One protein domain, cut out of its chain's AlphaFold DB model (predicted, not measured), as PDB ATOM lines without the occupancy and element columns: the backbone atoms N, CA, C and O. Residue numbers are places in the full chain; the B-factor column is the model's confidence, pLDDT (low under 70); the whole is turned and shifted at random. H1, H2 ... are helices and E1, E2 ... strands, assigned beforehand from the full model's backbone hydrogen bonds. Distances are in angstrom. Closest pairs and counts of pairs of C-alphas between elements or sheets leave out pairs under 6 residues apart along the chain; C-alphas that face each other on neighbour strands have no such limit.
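Overview. This is residues 2 to 124 of the 124 residues of an uncharacterized protein of Mustela putorius furo (UniProt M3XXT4). Two long helices, H1 and H4, run side by side in opposite ways as a rod, with a small head at one end made of the hairpin E1 and E2 and short helices H2 and H3. The printed part has 123 residues, mostly helix, in the order H1, E1, E2, H2, H3, H4. It is extended, radius of gyration of the C-alphas 23.1 A, spanning 82 by 21 by 20 A.

Arrangement. H1, residues 2 to 36, and H4, residues 84 to 122, touch at a shallow tilt of 25 degrees, opposite ways; their closest C-alphas, Ala 23 and Ser 99, are 4.7 A apart. E1, residues 40 to 46, and E2, residues 50 to 56, form an antiparallel hairpin, N 42 and O 54 within hydrogen-bond range at 3.0 A. H2, residues 58 to 61, is close to H1 but not clearly touching, closest C-alphas Asp 36 and Gln 60, 6.2 A. H3, residues 72 to 76, is close to H4 but not clearly touching, closest C-alphas Trp 74 and Val 85, 6.3 A. Every O i to N i+4 pair is within hydrogen-bond range in H1 and H4; H3 has 0 of 1, with 1 of 2 O i to N i+3 pairs, and H2 is too short for an i+4 pair.

Along the chain. H1 begins at C-alpha 2 (132.689, 230.215, 184.084) and is 51.2 A long; H4, 57.3 A, ends at C-alpha 122 (134.090, 232.041, 197.602).

Size, cuts and confidence. The printed part has no cut and no long link. Its farthest C-alphas, Gln 49 and Lys 124, are 82.3 A apart. pLDDT is under 70 in 44 residues, among them 43 to 55 and 71 to 83.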
ATOM      1  N   VAL A   2     133.717 230.490 183.047       61.44
ATOM      2  CA  VAL A   2     132.689 230.215 184.084       61.44
ATOM      3  C   VAL A   2     131.474 229.394 183.594       61.44
ATOM      4  O   VAL A   2     131.042 228.471 184.274       61.44
ATOM      5  N   SER A   3     130.954 229.658 182.388       62.56
ATOM      6  CA  SER A   3     129.812 228.904 181.823       62.56
ATOM      7  C   SER A   3     130.138 227.430 181.516       62.56
ATOM      8  O   SER A   3     129.290 226.562 181.710       62.56
ATOM      9  N   SER A   4     131.380 227.128 181.122       67.75
ATOM     10  CA  SER A   4     131.838 225.751 180.876       67.75
ATOM     11  C   SER A   4     132.002 224.952 182.175       67.75
ATOM     12  O   SER A   4     131.748 223.750 182.188       67.75
ATOM     13  N   PHE A   5     132.399 225.616 183.264       69.12
ATOM     14  CA  PHE A   5     132.581 225.016 184.590       69.12
ATOM     15  C   PHE A   5     131.243 224.632 185.249       69.12
ATOM     16  O   PHE A   5     131.089 223.530 185.779       69.12
ATOM     17  N   HIS A   6     130.229 225.500 185.138       72.69
ATOM     18  CA  HIS A   6     128.877 225.200 185.622       72.69
ATOM     19  C   HIS A   6     128.225 224.027 184.880       72.69
ATOM     20  O   HIS A   6     127.590 223.185 185.514       72.69
ATOM     21  N   LEU A   7     128.413 223.941 183.557       79.50
ATOM     22  CA  LEU A   7     127.882 222.834 182.760       79.50
ATOM     23  C   LEU A   7     128.507 221.494 183.176       79.50
ATOM     24  O   LEU A   7     127.778 220.533 183.402       79.50
ATOM     25  N   GLN A   8     129.832 221.445 183.356       81.06
ATOM     26  CA  GLN A   8     130.529 220.235 183.813       81.06
ATOM     27  C   GLN A   8     130.050 219.766 185.190       81.06
ATOM     28  O   GLN A   8     129.784 218.579 185.372       81.06
ATOM     29  N   THR A   9     129.877 220.687 186.141       83.19
ATOM     30  CA  THR A   9     129.421 220.349 187.500       83.19
ATOM     31  C   THR A   9     127.987 219.812 187.493       83.19
ATOM     32  O   THR A   9     127.679 218.834 188.173       83.19
ATOM     33  N   PHE A  10     127.111 220.396 186.672       83.12
ATOM     34  CA  PHE A  10     125.737 219.924 186.513       83.12
ATOM     35  C   PHE A  10     125.674 218.524 185.886       83.12
ATOM     36  O   PHE A  10     124.985 217.645 186.405       83.12
ATOM     37  N   THR A  11     126.436 218.276 184.817       86.50
ATOM     38  CA  THR A  11     126.515 216.944 184.201       86.50
ATOM     39  C   THR A  11     127.064 215.901 185.175       86.50
ATOM     40  O   THR A  11     126.555 214.782 185.202       86.50
ATOM     41  N   ALA A  12     128.044 216.266 186.007       87.31
ATOM     42  CA  ALA A  12     128.635 215.391 187.019       87.31
ATOM     43  C   ALA A  12     127.646 215.038 188.152       87.31
ATOM     44  O   ALA A  12     127.604 213.897 188.616       87.31
ATOM     45  N   LEU A  13     126.807 215.992 188.571       88.50
ATOM     46  CA  LEU A  13     125.737 215.751 189.546       88.50
ATOM     47  C   LEU A  13     124.634 214.849 188.978       88.50
ATOM     48  O   LEU A  13     124.179 213.929 189.661       88.50
ATOM     49  N   LEU A  14     124.224 215.079 187.726       90.81
ATOM     50  CA  LEU A  14     123.218 214.249 187.056       90.81
ATOM     51  C   LEU A  14     123.707 212.813 186.844       90.81
ATOM     52  O   LEU A  14     122.988 211.868 187.170       90.81
ATOM     53  N   SER A  15     124.929 212.638 186.334       90.31
ATOM     54  CA  SER A  15     125.506 211.309 186.109       90.31
ATOM     55  C   SER A  15     125.737 210.564 187.424       90.31
ATOM     56  O   SER A  15     125.415 209.379 187.511       90.31
ATOM     57  N   GLY A  16     126.198 211.257 188.470       92.94
ATOM     58  CA  GLY A  16     126.327 210.701 189.816       92.94
ATOM     59  C   GLY A  16     124.983 210.250 190.393       92.94
ATOM     60  O   GLY A  16     124.884 209.145 190.918       92.94
ATOM     61  N   SER A  17     123.928 211.052 190.229       91.88
ATOM     62  CA  SER A  17     122.578 210.706 190.701       91.88
ATOM     63  C   SER A  17     122.015 209.478 189.981       91.88
ATOM     64  O   SER A  17     121.450 208.587 190.615       91.88
ATOM     65  N   LEU A  18     122.210 209.392 188.662       94.88
ATOM     66  CA  LEU A  18     121.779 208.237 187.875       94.88
ATOM     67  C   LEU A  18     122.560 206.970 188.256       94.88
ATOM     68  O   LEU A  18     121.965 205.904 188.421       94.88
ATOM     69  N   ALA A  19     123.877 207.091 188.449       95.00
ATOM     70  CA  ALA A  19     124.722 205.998 188.920       95.00
ATOM     71  C   ALA A  19     124.316 205.528 190.325       95.00
ATOM     72  O   ALA A  19     124.262 204.324 190.569       95.00
ATOM     73  N   PHE A  20     123.976 206.453 191.226       96.25
ATOM     74  CA  PHE A  20     123.489 206.132 192.567       96.25
ATOM     75  C   PHE A  20     122.178 205.350 192.529       96.25
ATOM     76  O   PHE A  20     122.077 204.317 193.181       96.25
ATOM     77  N   LEU A  21     121.200 205.803 191.736       97.06
ATOM     78  CA  LEU A  21     119.919 205.109 191.571       97.06
ATOM     79  C   LEU A  21     120.113 203.694 191.014       97.06
ATOM     80  O   LEU A  21     119.555 202.741 191.555       97.06
ATOM     81  N   GLY A  22     120.941 203.544 189.975       96.38
ATOM     82  CA  GLY A  22     121.264 202.234 189.405       96.38
ATOM     83  C   GLY A  22     121.947 201.307 190.413       96.38
ATOM     84  O   GLY A  22     121.557 200.146 190.545       96.38
ATOM     85  N   ALA A  23     122.917 201.827 191.169       96.94
ATOM     86  CA  ALA A  23     123.618 201.066 192.195       96.94
ATOM     87  C   ALA A  23     122.692 200.666 193.354       96.94
ATOM     88  O   ALA A  23     122.747 199.524 193.796       96.94
ATOM     89  N   LEU A  24     121.793 201.551 193.799       96.75
ATOM     90  CA  LEU A  24     120.788 201.254 194.828       96.75
ATOM     91  C   LEU A  24     119.841 200.136 194.402       96.75
ATOM     92  O   LEU A  24     119.630 199.189 195.156       96.75
ATOM     93  N   ILE A  25     119.290 200.232 193.189       96.94
ATOM     94  CA  ILE A  25     118.390 199.206 192.655       96.94
ATOM     95  C   ILE A  25     119.132 197.871 192.577       96.94
ATOM     96  O   ILE A  25     118.619 196.873 193.073       96.94
ATOM     97  N   CYS A  26     120.349 197.862 192.025       96.31
ATOM     98  CA  CYS A  26     121.179 196.661 191.919       96.31
ATOM     99  C   CYS A  26     121.519 196.058 193.291       96.31
ATOM    100  O   CYS A  26     121.445 194.842 193.465       96.31
ATOM    101  N   PHE A  27     121.849 196.892 194.278       96.56
ATOM    102  CA  PHE A  27     122.160 196.458 195.637       96.56
ATOM    103  C   PHE A  27     120.956 195.769 196.293       96.56
ATOM    104  O   PHE A  27     121.083 194.668 196.831       96.56
ATOM    105  N   ILE A  28     119.770 196.384 196.193       95.88
ATOM    106  CA  ILE A  28     118.529 195.839 196.756       95.88
ATOM    107  C   ILE A  28     118.154 194.531 196.056       95.88
ATOM    108  O   ILE A  28     117.925 193.527 196.728       95.88
ATOM    109  N   THR A  29     118.109 194.515 194.722       95.06
ATOM    110  CA  THR A  29     117.697 193.318 193.974       95.06
ATOM    111  C   THR A  29     118.683 192.168 194.150       95.06
ATOM    112  O   THR A  29     118.244 191.034 194.325       95.06
ATOM    113  N   SER A  30     119.991 192.441 194.191       93.81
ATOM    114  CA  SER A  30     121.011 191.414 194.443       93.81
ATOM    115  C   SER A  30     120.918 190.853 195.860       93.81
ATOM    116  O   SER A  30     121.035 189.645 196.043       93.81
ATOM    117  N   GLY A  31     120.656 191.700 196.861       90.81
ATOM    118  CA  GLY A  31     120.446 191.260 198.240       90.81
ATOM    119  C   GLY A  31     119.186 190.408 198.403       90.81
ATOM    120  O   GLY A  31     119.226 189.372 199.064       90.81
ATOM    121  N   VAL A  32     118.081 190.799 197.758       89.56
ATOM    122  CA  VAL A  32     116.833 190.016 197.751       89.56
ATOM    123  C   VAL A  32     117.033 188.677 197.040       89.56
ATOM    124  O   VAL A  32     116.702 187.646 197.616       89.56
ATOM    125  N   ALA A  33     117.661 188.666 195.861       87.38
ATOM    126  CA  ALA A  33     117.965 187.434 195.130       87.38
ATOM    127  C   ALA A  33     118.860 186.486 195.945       87.38
ATOM    128  O   ALA A  33     118.634 185.276 195.979       87.38
ATOM    129  N   LEU A  34     119.849 187.032 196.657       85.94
ATOM    130  CA  LEU A  34     120.716 186.255 197.539       85.94
ATOM    131  C   LEU A  34     119.987 185.766 198.803       85.94
ATOM    132  O   LEU A  34     120.358 184.745 199.365       85.94
ATOM    133  N   LYS A  35     118.938 186.450 199.260       82.19
ATOM    134  CA  LYS A  35     118.116 185.988 200.387       82.19
ATOM    135  C   LYS A  35     117.137 184.891 199.969       82.19
ATOM    136  O   LYS A  35     116.980 183.917 200.696       82.19
ATOM    137  N   ASP A  36     116.456 185.070 198.841       81.19
ATOM    138  CA  ASP A  36     115.428 184.137 198.359       81.19
ATOM    139  C   ASP A  36     116.042 182.824 197.848       81.19
ATOM    140  O   ASP A  36     115.441 181.757 197.975       81.19
ATOM    141  N   GLY A  37     117.284 182.887 197.365       77.50
ATOM    142  CA  GLY A  37     118.033 181.731 196.897       77.50
ATOM    143  C   GLY A  37     117.631 181.277 195.493       77.50
ATOM    144  O   GLY A  37     116.694 181.801 194.895       77.50
ATOM    145  N   PRO A  38     118.383 180.334 194.911       79.88
ATOM    146  CA  PRO A  38     118.139 179.858 193.558       79.88
ATOM    147  C   PRO A  38     116.934 178.915 193.515       79.88
ATOM    148  O   PRO A  38     116.699 178.123 194.429       79.88
ATOM    149  N   PHE A  39     116.221 178.941 192.393       74.25
ATOM    150  CA  PHE A  39     115.203 177.945 192.093       74.25
ATOM    151  C   PHE A  39     115.877 176.601 191.795       74.25
ATOM    152  O   PHE A  39     116.692 176.512 190.873       74.25
ATOM    153  N   CYS A  40     115.560 175.558 192.562       74.00
ATOM    154  CA  CYS A  40     116.122 174.231 192.324       74.00
ATOM    155  C   CYS A  40     115.137 173.103 192.635       74.00
ATOM    156  O   CYS A  40     114.127 173.286 193.322       74.00
ATOM    157  N   MET A  41     115.436 171.924 192.088       67.00
ATOM    158  CA  MET A  41     114.722 170.691 192.397       67.00
ATOM    159  C   MET A  41     115.301 170.091 193.678       67.00
ATOM    160  O   MET A  41     116.502 169.810 193.746       67.00
ATOM    161  N   PHE A  42     114.450 169.897 194.683       71.06
ATOM    162  CA  PHE A  42     114.828 169.296 195.960       71.06
ATOM    163  C   PHE A  42     113.956 168.077 196.273       71.06
ATOM    164  O   PHE A  42     112.803 167.984 195.830       71.06
ATOM    165  N   ASP A  43     114.516 167.125 197.022       67.38
ATOM    166  CA  ASP A  43     113.759 165.983 197.536       67.38
ATOM    167  C   ASP A  43     112.887 166.482 198.694       67.38
ATOM    168  O   ASP A  43     113.370 166.790 199.788       67.38
ATOM    169  N   ALA A  44     111.586 166.623 198.441       63.75
ATOM    170  CA  ALA A  44     110.618 166.927 199.478       63.75
ATOM    171  C   ALA A  44     110.253 165.617 200.178       63.75
ATOM    172  O   ALA A  44     109.141 165.104 200.027       63.75
ATOM    173  N   SER A  45     111.196 165.084 200.954       57.50
ATOM    174  CA  SER A  45     110.957 163.975 201.874       57.50
ATOM    175  C   SER A  45     110.043 164.466 203.001       57.50
ATOM    176  O   SER A  45     110.477 164.783 204.107       57.50
ATOM    177  N   SER A  46     108.755 164.615 202.697       50.53
ATOM    178  CA  SER A  46     107.737 164.895 203.698       50.53
ATOM    179  C   SER A  46     107.665 163.707 204.652       50.53
ATOM    180  O   SER A  46     107.866 162.563 204.247       50.53
ATOM    181  N   PHE A  47     107.326 163.999 205.903       54.31
ATOM    182  CA  PHE A  47     107.118 163.141 207.076       54.31
ATOM    183  C   PHE A  47     106.314 161.827 206.853       54.31
ATOM    184  O   PHE A  47     106.127 161.048 207.779       54.31
ATOM    185  N   ASN A  48     105.851 161.556 205.629       44.94
ATOM    186  CA  ASN A  48     105.041 160.426 205.186       44.94
ATOM    187  C   ASN A  48     105.708 159.612 204.052       44.94
ATOM    188  O   ASN A  48     105.061 159.274 203.063       44.94
ATOM    189  N   GLN A  49     107.010 159.321 204.180       52.25
ATOM    190  CA  GLN A  49     107.711 158.233 203.471       52.25
ATOM    191  C   GLN A  49     107.379 158.104 201.968       52.25
ATOM    192  O   GLN A  49     107.168 157.017 201.439       52.25
ATOM    193  N   THR A  50     107.302 159.236 201.271       51.91
ATOM    194  CA  THR A  50     107.069 159.309 199.828       51.91
ATOM    195  C   THR A  50     108.055 160.314 199.253       51.91
ATOM    196  O   THR A  50     107.964 161.510 199.521       51.91
ATOM    197  N   GLN A  51     109.053 159.814 198.520       56.72
ATOM    198  CA  GLN A  51     110.032 160.657 197.835       56.72
ATOM    199  C   GLN A  51     109.353 161.315 196.641       56.72
ATOM    200  O   GLN A  51     109.113 160.669 195.619       56.72
ATOM    201  N   PHE A  52     109.013 162.592 196.782       65.06
ATOM    202  CA  PHE A  52     108.454 163.387 195.700       65.06
ATOM    203  C   PHE A  52     109.355 164.580 195.425       65.06
ATOM    204  O   PHE A  52     109.682 165.371 196.308       65.06
ATOM    205  N   TRP A  53     109.727 164.722 194.160       67.38
ATOM    206  CA  TRP A  53     110.522 165.839 193.689       67.38
ATOM    207  C   TRP A  53     109.662 167.088 193.565       67.38
ATOM    208  O   TRP A  53     108.631 167.071 192.884       67.38
ATOM    209  N   LYS A  54     110.083 168.181 194.201       69.62
ATOM    210  CA  LYS A  54     109.436 169.485 194.045       69.62
ATOM    211  C   LYS A  54     110.442 170.511 193.548       69.62
ATOM    212  O   LYS A  54     111.602 170.513 193.946       69.62
ATOM    213  N   TYR A  55     109.966 171.381 192.666       69.56
ATOM    214  CA  TYR A  55     110.693 172.559 192.217       69.56
ATOM    215  C   TYR A  55     110.252 173.749 193.060       69.56
ATOM    216  O   TYR A  55     109.054 174.023 193.165       69.56
ATOM    217  N   GLY A  56     111.199 174.443 193.680       70.50
ATOM    218  CA  GLY A  56     110.885 175.589 194.522       70.50
ATOM    219  C   GLY A  56     112.124 176.246 195.110       70.50
ATOM    220  O   GLY A  56     113.239 176.042 194.631       70.50
ATOM    221  N   TYR A  57     111.902 177.031 196.160       70.88
ATOM    222  CA  TYR A  57     112.942 177.701 196.937       70.88
ATOM    223  C   TYR A  57     113.124 176.960 198.266       70.88
ATOM    224  O   TYR A  57     112.542 177.365 199.272       70.88
ATOM    225  N   PRO A  58     113.900 175.860 198.310       66.75
ATOM    226  CA  PRO A  58     114.015 175.056 199.526       66.75
ATOM    227  C   PRO A  58     114.601 175.849 200.698       66.75
ATOM    228  O   PRO A  58     114.290 175.569 201.846       66.75
ATOM    229  N   PHE A  59     115.411 176.873 200.420       66.50
ATOM    230  CA  PHE A  59     116.051 177.714 201.432       66.50
ATOM    231  C   PHE A  59     115.103 178.719 202.098       66.50
ATOM    232  O   PHE A  59     115.434 179.234 203.163       66.50
ATOM    233  N   GLN A  60     113.923 178.973 201.522       62.25
ATOM    234  CA  GLN A  60     112.934 179.890 202.092       62.25
ATOM    235  C   GLN A  60     112.283 179.316 203.365       62.25
ATOM    236  O   GLN A  60     111.945 180.069 204.278       62.25
ATOM    237  N   ASP A  61     112.163 177.986 203.452       58.69
ATOM    238  CA  ASP A  61     111.597 177.274 204.606       58.69
ATOM    239  C   ASP A  61     112.634 176.954 205.701       58.69
ATOM    240  O   ASP A  61     112.269 176.672 206.846       58.69
ATOM    241  N   LEU A  62     113.940 177.037 205.406       63.59
ATOM    242  CA  LEU A  62     115.001 176.858 206.405       63.59
ATOM    243  C   LEU A  62     115.187 178.137 207.238       63.59
ATOM    244  O   LEU A  62     116.195 178.831 207.146       63.59
ATOM    245  N   HIS A  63     114.235 178.410 208.132       57.78
ATOM    246  CA  HIS A  63     114.248 179.581 209.023       57.78
ATOM    247  C   HIS A  63     115.490 179.688 209.937       57.78
ATOM    248  O   HIS A  63     115.725 180.743 210.515       57.78
ATOM    249  N   ASN A  64     116.270 178.609 210.099       58.53
ATOM    250  CA  ASN A  64     117.326 178.516 211.113       58.53
ATOM    251  C   ASN A  64     118.721 178.150 210.569       58.53
ATOM    252  O   ASN A  64     119.643 177.938 211.354       58.53
ATOM    253  N   ARG A  65     118.892 178.021 209.244       63.53
ATOM    254  CA  ARG A  65     120.167 177.616 208.619       63.53
ATOM    255  C   ARG A  65     120.504 178.552 207.468       63.53
ATOM    256  O   ARG A  65     119.762 178.642 206.497       63.53
ATOM    257  N   ASN A  66     121.635 179.240 207.584       68.88
ATOM    258  CA  ASN A  66     122.054 180.228 206.602       68.88
ATOM    259  C   ASN A  66     122.833 179.530 205.481       68.88
ATOM    260  O   ASN A  66     124.025 179.251 205.612       68.88
ATOM    261  N   TYR A  67     122.150 179.219 204.381       73.31
ATOM    262  CA  TYR A  67     122.730 178.441 203.284       73.31
ATOM    263  C   TYR A  67     123.924 179.128 202.606       73.31
ATOM    264  O   TYR A  67     124.699 178.460 201.938       73.31
ATOM    265  N   LEU A  68     124.103 180.439 202.796       71.69
ATOM    266  CA  LEU A  68     125.273 181.184 202.321       71.69
ATOM    267  C   LEU A  68     126.575 180.816 203.046       71.69
ATOM    268  O   LEU A  68     127.644 181.091 202.516       71.69
ATOM    269  N   TYR A  69     126.488 180.256 204.257       69.62
ATOM    270  CA  TYR A  69     127.649 179.897 205.081       69.62
ATOM    271  C   TYR A  69     127.890 178.382 205.115       69.62
ATOM    272  O   TYR A  69     129.021 177.928 205.251       69.62
ATOM    273  N   ASP A  70     126.819 177.596 204.987       71.31
ATOM    274  CA  ASP A  70     126.870 176.137 204.983       71.31
ATOM    275  C   ASP A  70     126.914 175.586 203.547       71.31
ATOM    276  O   ASP A  70     125.902 175.143 202.996       71.31
ATOM    277  N   ASP A  71     128.115 175.518 202.965       68.31
ATOM    278  CA  ASP A  71     128.360 174.935 201.629       68.31
ATOM    279  C   ASP A  71     127.899 173.467 201.519       68.31
ATOM    280  O   ASP A  71     127.639 172.943 200.431       68.31
ATOM    281  N   SER A  72     127.763 172.784 202.662       68.56
ATOM    282  CA  SER A  72     127.230 171.421 202.751       68.56
ATOM    283  C   SER A  72     125.780 171.315 202.248       68.56
ATOM    284  O   SER A  72     125.385 170.272 201.715       68.56
ATOM    285  N   LEU A  73     124.996 172.396 202.345       68.00
ATOM    286  CA  LEU A  73     123.606 172.457 201.880       68.00
ATOM    287  C   LEU A  73     123.506 172.533 200.349       68.00
ATOM    288  O   LEU A  73     122.509 172.098 199.775       68.00
ATOM    289  N   TRP A  74     124.543 173.023 199.666       69.56
ATOM    290  CA  TRP A  74     124.508 173.258 198.218       69.56
ATOM    291  C   TRP A  74     124.447 171.967 197.401       69.56
ATOM    292  O   TRP A  74     123.824 171.954 196.344       69.56
ATOM    293  N   ASN A  75     125.071 170.893 197.895       63.25
ATOM    294  CA  ASN A  75     125.051 169.577 197.244       63.25
ATOM    295  C   ASN A  75     123.999 168.623 197.836       63.25
ATOM    296  O   ASN A  75     123.704 167.606 197.220       63.25
ATOM    297  N   SER A  76     123.485 168.900 199.042       62.94
ATOM    298  CA  SER A  76     122.546 168.004 199.736       62.94
ATOM    299  C   SER A  76     121.078 168.376 199.535       62.94
ATOM    300  O   SER A  76     120.223 167.503 199.648       62.94
ATOM    301  N   VAL A  77     120.778 169.642 199.227       63.25
ATOM    302  CA  VAL A  77     119.398 170.132 199.082       63.25
ATOM    303  C   VAL A  77     118.978 170.251 197.615       63.25
ATOM    304  O   VAL A  77     117.869 169.851 197.271       63.25
ATOM    305  N   CYS A  78     119.846 170.756 196.735       66.94
ATOM    306  CA  CYS A  78     119.557 170.848 195.301       66.94
ATOM    307  C   CYS A  78     120.172 169.655 194.561       66.94
ATOM    308  O   CYS A  78     121.396 169.538 194.487       66.94
ATOM    309  N   LEU A  79     119.325 168.789 193.998       64.88
ATOM    310  CA  LEU A  79     119.764 167.589 193.279       64.88
ATOM    311  C   LEU A  79     120.051 167.858 191.799       64.88
ATOM    312  O   LEU A  79     121.002 167.302 191.254       64.88
ATOM    313  N   GLU A  80     119.306 168.768 191.166       54.84
ATOM    314  CA  GLU A  80     119.547 169.159 189.776       54.84
ATOM    315  C   GLU A  80     119.094 170.615 189.525       54.84
ATOM    316  O   GLU A  80     118.040 171.013 190.039       54.84
ATOM    317  N   PRO A  81     119.864 171.442 188.780       55.25
ATOM    318  CA  PRO A  81     121.170 171.181 188.158       55.25
ATOM    319  C   PRO A  81     122.360 171.304 189.127       55.25
ATOM    320  O   PRO A  81     122.370 172.139 190.034       55.25
ATOM    321  N   SER A  82     123.420 170.524 188.876       60.91
ATOM    322  CA  SER A  82     124.686 170.614 189.617       60.91
ATOM    323  C   SER A  82     125.300 172.016 189.500       60.91
ATOM    324  O   SER A  82     125.376 172.583 188.411       60.91
ATOM    325  N   LYS A  83     125.760 172.578 190.626       65.88
ATOM    326  CA  LYS A  83     126.452 173.885 190.727       65.88
ATOM    327  C   LYS A  83     125.625 175.145 190.415       65.88
ATOM    328  O   LYS A  83     126.186 176.239 190.489       65.88
ATOM    329  N   ALA A  84     124.319 175.047 190.162       70.69
ATOM    330  CA  ALA A  84     123.471 176.226 189.938       70.69
ATOM    331  C   ALA A  84     123.483 177.199 191.137       70.69
ATOM    332  O   ALA A  84     123.534 178.415 190.958       70.69
ATOM    333  N   VAL A  85     123.529 176.653 192.359       73.38
ATOM    334  CA  VAL A  85     123.587 177.428 193.607       73.38
ATOM    335  C   VAL A  85     124.855 178.270 193.697       73.38
ATOM    336  O   VAL A  85     124.780 179.466 193.961       73.38
ATOM    337  N   ILE A  86     126.010 177.669 193.405       78.69
ATOM    338  CA  ILE A  86     127.316 178.340 193.465       78.69
ATOM    339  C   ILE A  86     127.364 179.506 192.485       78.69
ATOM    340  O   ILE A  86     127.812 180.594 192.838       78.69
ATOM    341  N   TRP A  87     126.888 179.288 191.259       82.00
ATOM    342  CA  TRP A  87     126.915 180.321 190.230       82.00
ATOM    343  C   TRP A  87     126.000 181.494 190.595       82.00
ATOM    344  O   TRP A  87     126.420 182.646 190.519       82.00
ATOM    345  N   HIS A  88     124.789 181.201 191.078       85.31
ATOM    346  CA  HIS A  88     123.838 182.208 191.545       85.31
ATOM    347  C   HIS A  88     124.406 183.025 192.716       85.31
ATOM    348  O   HIS A  88     124.475 184.251 192.645       85.31
ATOM    349  N   VAL A  89     124.882 182.351 193.767       86.38
ATOM    350  CA  VAL A  89     125.459 182.995 194.958       86.38
ATOM    351  C   VAL A  89     126.675 183.843 194.588       86.38
ATOM    352  O   VAL A  89     126.744 185.010 194.972       86.38
ATOM    353  N   SER A  90     127.605 183.301 193.797       89.56
ATOM    354  CA  SER A  90     128.809 184.026 193.384       89.56
ATOM    355  C   SER A  90     128.476 185.252 192.534       89.56
ATOM    356  O   SER A  90     129.058 186.313 192.749       89.56
ATOM    357  N   PHE A  91     127.559 185.128 191.574       90.81
ATOM    358  CA  PHE A  91     127.189 186.224 190.683       90.81
ATOM    359  C   PHE A  91     126.530 187.378 191.449       90.81
ATOM    360  O   PHE A  91     126.989 188.519 191.366       90.81
ATOM    361  N   PHE A  92     125.505 187.081 192.254       91.62
ATOM    362  CA  PHE A  92     124.805 188.104 193.032       91.62
ATOM    363  C   PHE A  92     125.672 188.699 194.145       91.62
ATOM    364  O   PHE A  92     125.570 189.895 194.412       91.62
ATOM    365  N   SER A  93     126.580 187.919 194.741       92.69
ATOM    366  CA  SER A  93     127.565 188.443 195.693       92.69
ATOM    367  C   SER A  93     128.500 189.468 195.040       92.69
ATOM    368  O   SER A  93     128.694 190.555 195.587       92.69
ATOM    369  N   MET A  94     129.012 189.187 193.836       95.75
ATOM    370  CA  MET A  94     129.854 190.144 193.113       95.75
ATOM    371  C   MET A  94     129.088 191.414 192.734       95.75
ATOM    372  O   MET A  94     129.613 192.512 192.920       95.75
ATOM    373  N   LEU A  95     127.838 191.295 192.273       95.56
ATOM    374  CA  LEU A  95     126.985 192.458 191.996       95.56
ATOM    375  C   LEU A  95     126.730 193.309 193.246       95.56
ATOM    376  O   LEU A  95     126.778 194.540 193.182       95.56
ATOM    377  N   LEU A  96     126.507 192.670 194.394       94.69
ATOM    378  CA  LEU A  96     126.310 193.350 195.672       94.69
ATOM    379  C   LEU A  96     127.578 194.107 196.104       94.69
ATOM    380  O   LEU A  96     127.499 195.273 196.487       94.69
ATOM    381  N   CYS A  97     128.756 193.498 195.958       96.75
ATOM    382  CA  CYS A  97     130.037 194.158 196.219       96.75
ATOM    383  C   CYS A  97     130.290 195.343 195.271       96.75
ATOM    384  O   CYS A  97     130.672 196.423 195.723       96.75
ATOM    385  N   ILE A  98     130.060 195.166 193.966       96.81
ATOM    386  CA  ILE A  98     130.268 196.219 192.958       96.81
ATOM    387  C   ILE A  98     129.318 197.396 193.201       96.81
ATOM    388  O   ILE A  98     129.756 198.545 193.198       96.81
ATOM    389  N   SER A  99     128.033 197.131 193.447       97.25
ATOM    390  CA  SER A  99     127.045 198.181 193.727       97.25
ATOM    391  C   SER A  99     127.353 198.936 195.023       97.25
ATOM    392  O   SER A  99     127.260 200.165 195.043       97.25
ATOM    393  N   LEU A 100     127.812 198.243 196.069       96.81
ATOM    394  CA  LEU A 100     128.272 198.877 197.305       96.81
ATOM    395  C   LEU A 100     129.472 199.805 197.060       96.81
ATOM    396  O   LEU A 100     129.466 200.956 197.502       96.81
ATOM    397  N   LEU A 101     130.481 199.336 196.317       97.38
ATOM    398  CA  LEU A 101     131.627 200.161 195.925       97.38
ATOM    399  C   LEU A 101     131.188 201.374 195.100       97.38
ATOM    400  O   LEU A 101     131.679 202.481 195.321       97.38
ATOM    401  N   GLN A 102     130.236 201.197 194.187       96.69
ATOM    402  CA  GLN A 102     129.723 202.285 193.365       96.69
ATOM    403  C   GLN A 102     128.991 203.345 194.196       96.69
ATOM    404  O   GLN A 102     129.204 204.535 193.973       96.69
ATOM    405  N   ILE A 103     128.202 202.938 195.193       96.50
ATOM    406  CA  ILE A 103     127.569 203.863 196.144       96.50
ATOM    407  C   ILE A 103     128.633 204.681 196.890       96.50
ATOM    408  O   ILE A 103     128.535 205.907 196.933       96.50
ATOM    409  N   LEU A 104     129.674 204.030 197.421       96.81
ATOM    410  CA  LEU A 104     130.768 204.713 198.124       96.81
ATOM    411  C   LEU A 104     131.483 205.730 197.225       96.81
ATOM    412  O   LEU A 104     131.706 206.873 197.629       96.81
ATOM    413  N   LEU A 105     131.801 205.339 195.988       95.12
ATOM    414  CA  LEU A 105     132.448 206.217 195.015       95.12
ATOM    415  C   LEU A 105     131.568 207.414 194.642       95.12
ATOM    416  O   LEU A 105     132.080 208.530 194.554       95.12
ATOM    417  N   VAL A 106     130.258 207.216 194.460       95.75
ATOM    418  CA  VAL A 106     129.331 208.321 194.169       95.75
ATOM    419  C   VAL A 106     129.252 209.297 195.340       95.75
ATOM    420  O   VAL A 106     129.279 210.505 195.115       95.75
ATOM    421  N   VAL A 107     129.215 208.807 196.580       93.62
ATOM    422  CA  VAL A 107     129.220 209.665 197.776       93.62
ATOM    423  C   VAL A 107     130.485 210.528 197.818       93.62
ATOM    424  O   VAL A 107     130.395 211.745 197.985       93.62
ATOM    425  N   ILE A 108     131.659 209.934 197.586       93.94
ATOM    426  CA  ILE A 108     132.935 210.668 197.522       93.94
ATOM    427  C   ILE A 108     132.919 211.697 196.381       93.94
ATOM    428  O   ILE A 108     133.297 212.854 196.574       93.94
ATOM    429  N   HIS A 109     132.454 211.301 195.196       90.50
ATOM    430  CA  HIS A 109     132.354 212.181 194.034       90.50
ATOM    431  C   HIS A 109     131.421 213.372 194.289       90.50
ATOM    432  O   HIS A 109     131.717 214.495 193.872       90.50
ATOM    433  N   PHE A 110     130.318 213.140 195.000       90.38
ATOM    434  CA  PHE A 110     129.397 214.182 195.429       90.38
ATOM    435  C   PHE A 110     130.131 215.177 196.329       90.38
ATOM    436  O   PHE A 110     130.238 216.340 195.954       90.38
ATOM    437  N   PHE A 111     130.752 214.734 197.428       91.50
ATOM    438  CA  PHE A 111     131.515 215.623 198.316       91.50
ATOM    439  C   PHE A 111     132.582 216.442 197.578       91.50
ATOM    440  O   PHE A 111     132.653 217.657 197.758       91.50
ATOM    441  N   ASN A 112     133.353 215.811 196.691       89.50
ATOM    442  CA  ASN A 112     134.374 216.501 195.899       89.50
ATOM    443  C   ASN A 112     133.765 217.549 194.953       89.50
ATOM    444  O   ASN A 112     134.301 218.649 194.814       89.50
ATOM    445  N   SER A 113     132.621 217.237 194.337       87.94
ATOM    446  CA  SER A 113     131.887 218.180 193.485       87.94
ATOM    447  C   SER A 113     131.348 219.370 194.285       87.94
ATOM    448  O   SER A 113     131.447 220.506 193.823       87.94
ATOM    449  N   PHE A 114     130.836 219.137 195.499       86.44
ATOM    450  CA  PHE A 114     130.379 220.211 196.390       86.44
ATOM    451  C   PHE A 114     131.524 221.125 196.812       86.44
ATOM    452  O   PHE A 114     131.391 222.341 196.701       86.44
ATOM    453  N   LEU A 115     132.653 220.567 197.254       87.69
ATOM    454  CA  LEU A 115     133.820 221.360 197.652       87.69
ATOM    455  C   LEU A 115     134.341 222.227 196.496       87.69
ATOM    456  O   LEU A 115     134.628 223.404 196.696       87.69
ATOM    457  N   SER A 116     134.393 221.674 195.281       83.75
ATOM    458  CA  SER A 116     134.771 222.417 194.071       83.75
ATOM    459  C   SER A 116     133.818 223.587 193.784       83.75
ATOM    460  O   SER A 116     134.262 224.703 193.500       83.75
ATOM    461  N   LEU A 117     132.504 223.365 193.928       83.31
ATOM    462  CA  LEU A 117     131.491 224.408 193.758       83.31
ATOM    463  C   LEU A 117     131.633 225.516 194.816       83.31
ATOM    464  O   LEU A 117     131.621 226.695 194.468       83.31
ATOM    465  N   PHE A 118     131.793 225.152 196.093       83.81
ATOM    466  CA  PHE A 118     131.938 226.116 197.188       83.81
ATOM    467  C   PHE A 118     133.221 226.946 197.070       83.81
ATOM    468  O   PHE A 118     133.155 228.166 197.214       83.81
ATOM    469  N   CYS A 119     134.362 226.330 196.738       81.88
ATOM    470  CA  CYS A 119     135.603 227.071 196.498       81.88
ATOM    471  C   CYS A 119     135.452 228.077 195.347       81.88
ATOM    472  O   CYS A 119     135.866 229.224 195.486       81.88
ATOM    473  N   SER A 120     134.795 227.698 194.244       76.38
ATOM    474  CA  SER A 120     134.570 228.611 193.113       76.38
ATOM    475  C   SER A 120     133.597 229.759 193.422       76.38
ATOM    476  O   SER A 120     133.626 230.764 192.712       76.38
ATOM    477  N   LEU A 121     132.712 229.604 194.412       74.75
ATOM    478  CA  LEU A 121     131.770 230.645 194.837       74.75
ATOM    479  C   LEU A 121     132.382 231.615 195.860       74.75
ATOM    480  O   LEU A 121     131.937 232.753 195.920       74.75
ATOM    481  N   CYS A 122     133.380 231.186 196.641       69.38
ATOM    482  CA  CYS A 122     134.090 232.041 197.602       69.38
ATOM    483  C   CYS A 122     135.194 232.908 196.975       69.38
ATOM    484  O   CYS A 122     135.562 233.917 197.565       69.38
ATOM    485  N   ASP A 123     135.717 232.523 195.809       60.38
ATOM    486  CA  ASP A 123     136.768 233.257 195.078       60.38
ATOM    487  C   ASP A 123     136.193 234.304 194.092       60.38
ATOM    488  O   ASP A 123     136.876 234.776 193.179       60.38
ATOM    489  N   LYS A 124     134.899 234.630 194.223       49.47
ATOM    490  CA  LYS A 124     134.142 235.530 193.347       49.47
ATOM    491  C   LYS A 124     133.457 236.630 194.147       49.47
ATOM    492  O   LYS A 124     133.453 237.772 193.634       49.47
TER     493      LYS A 124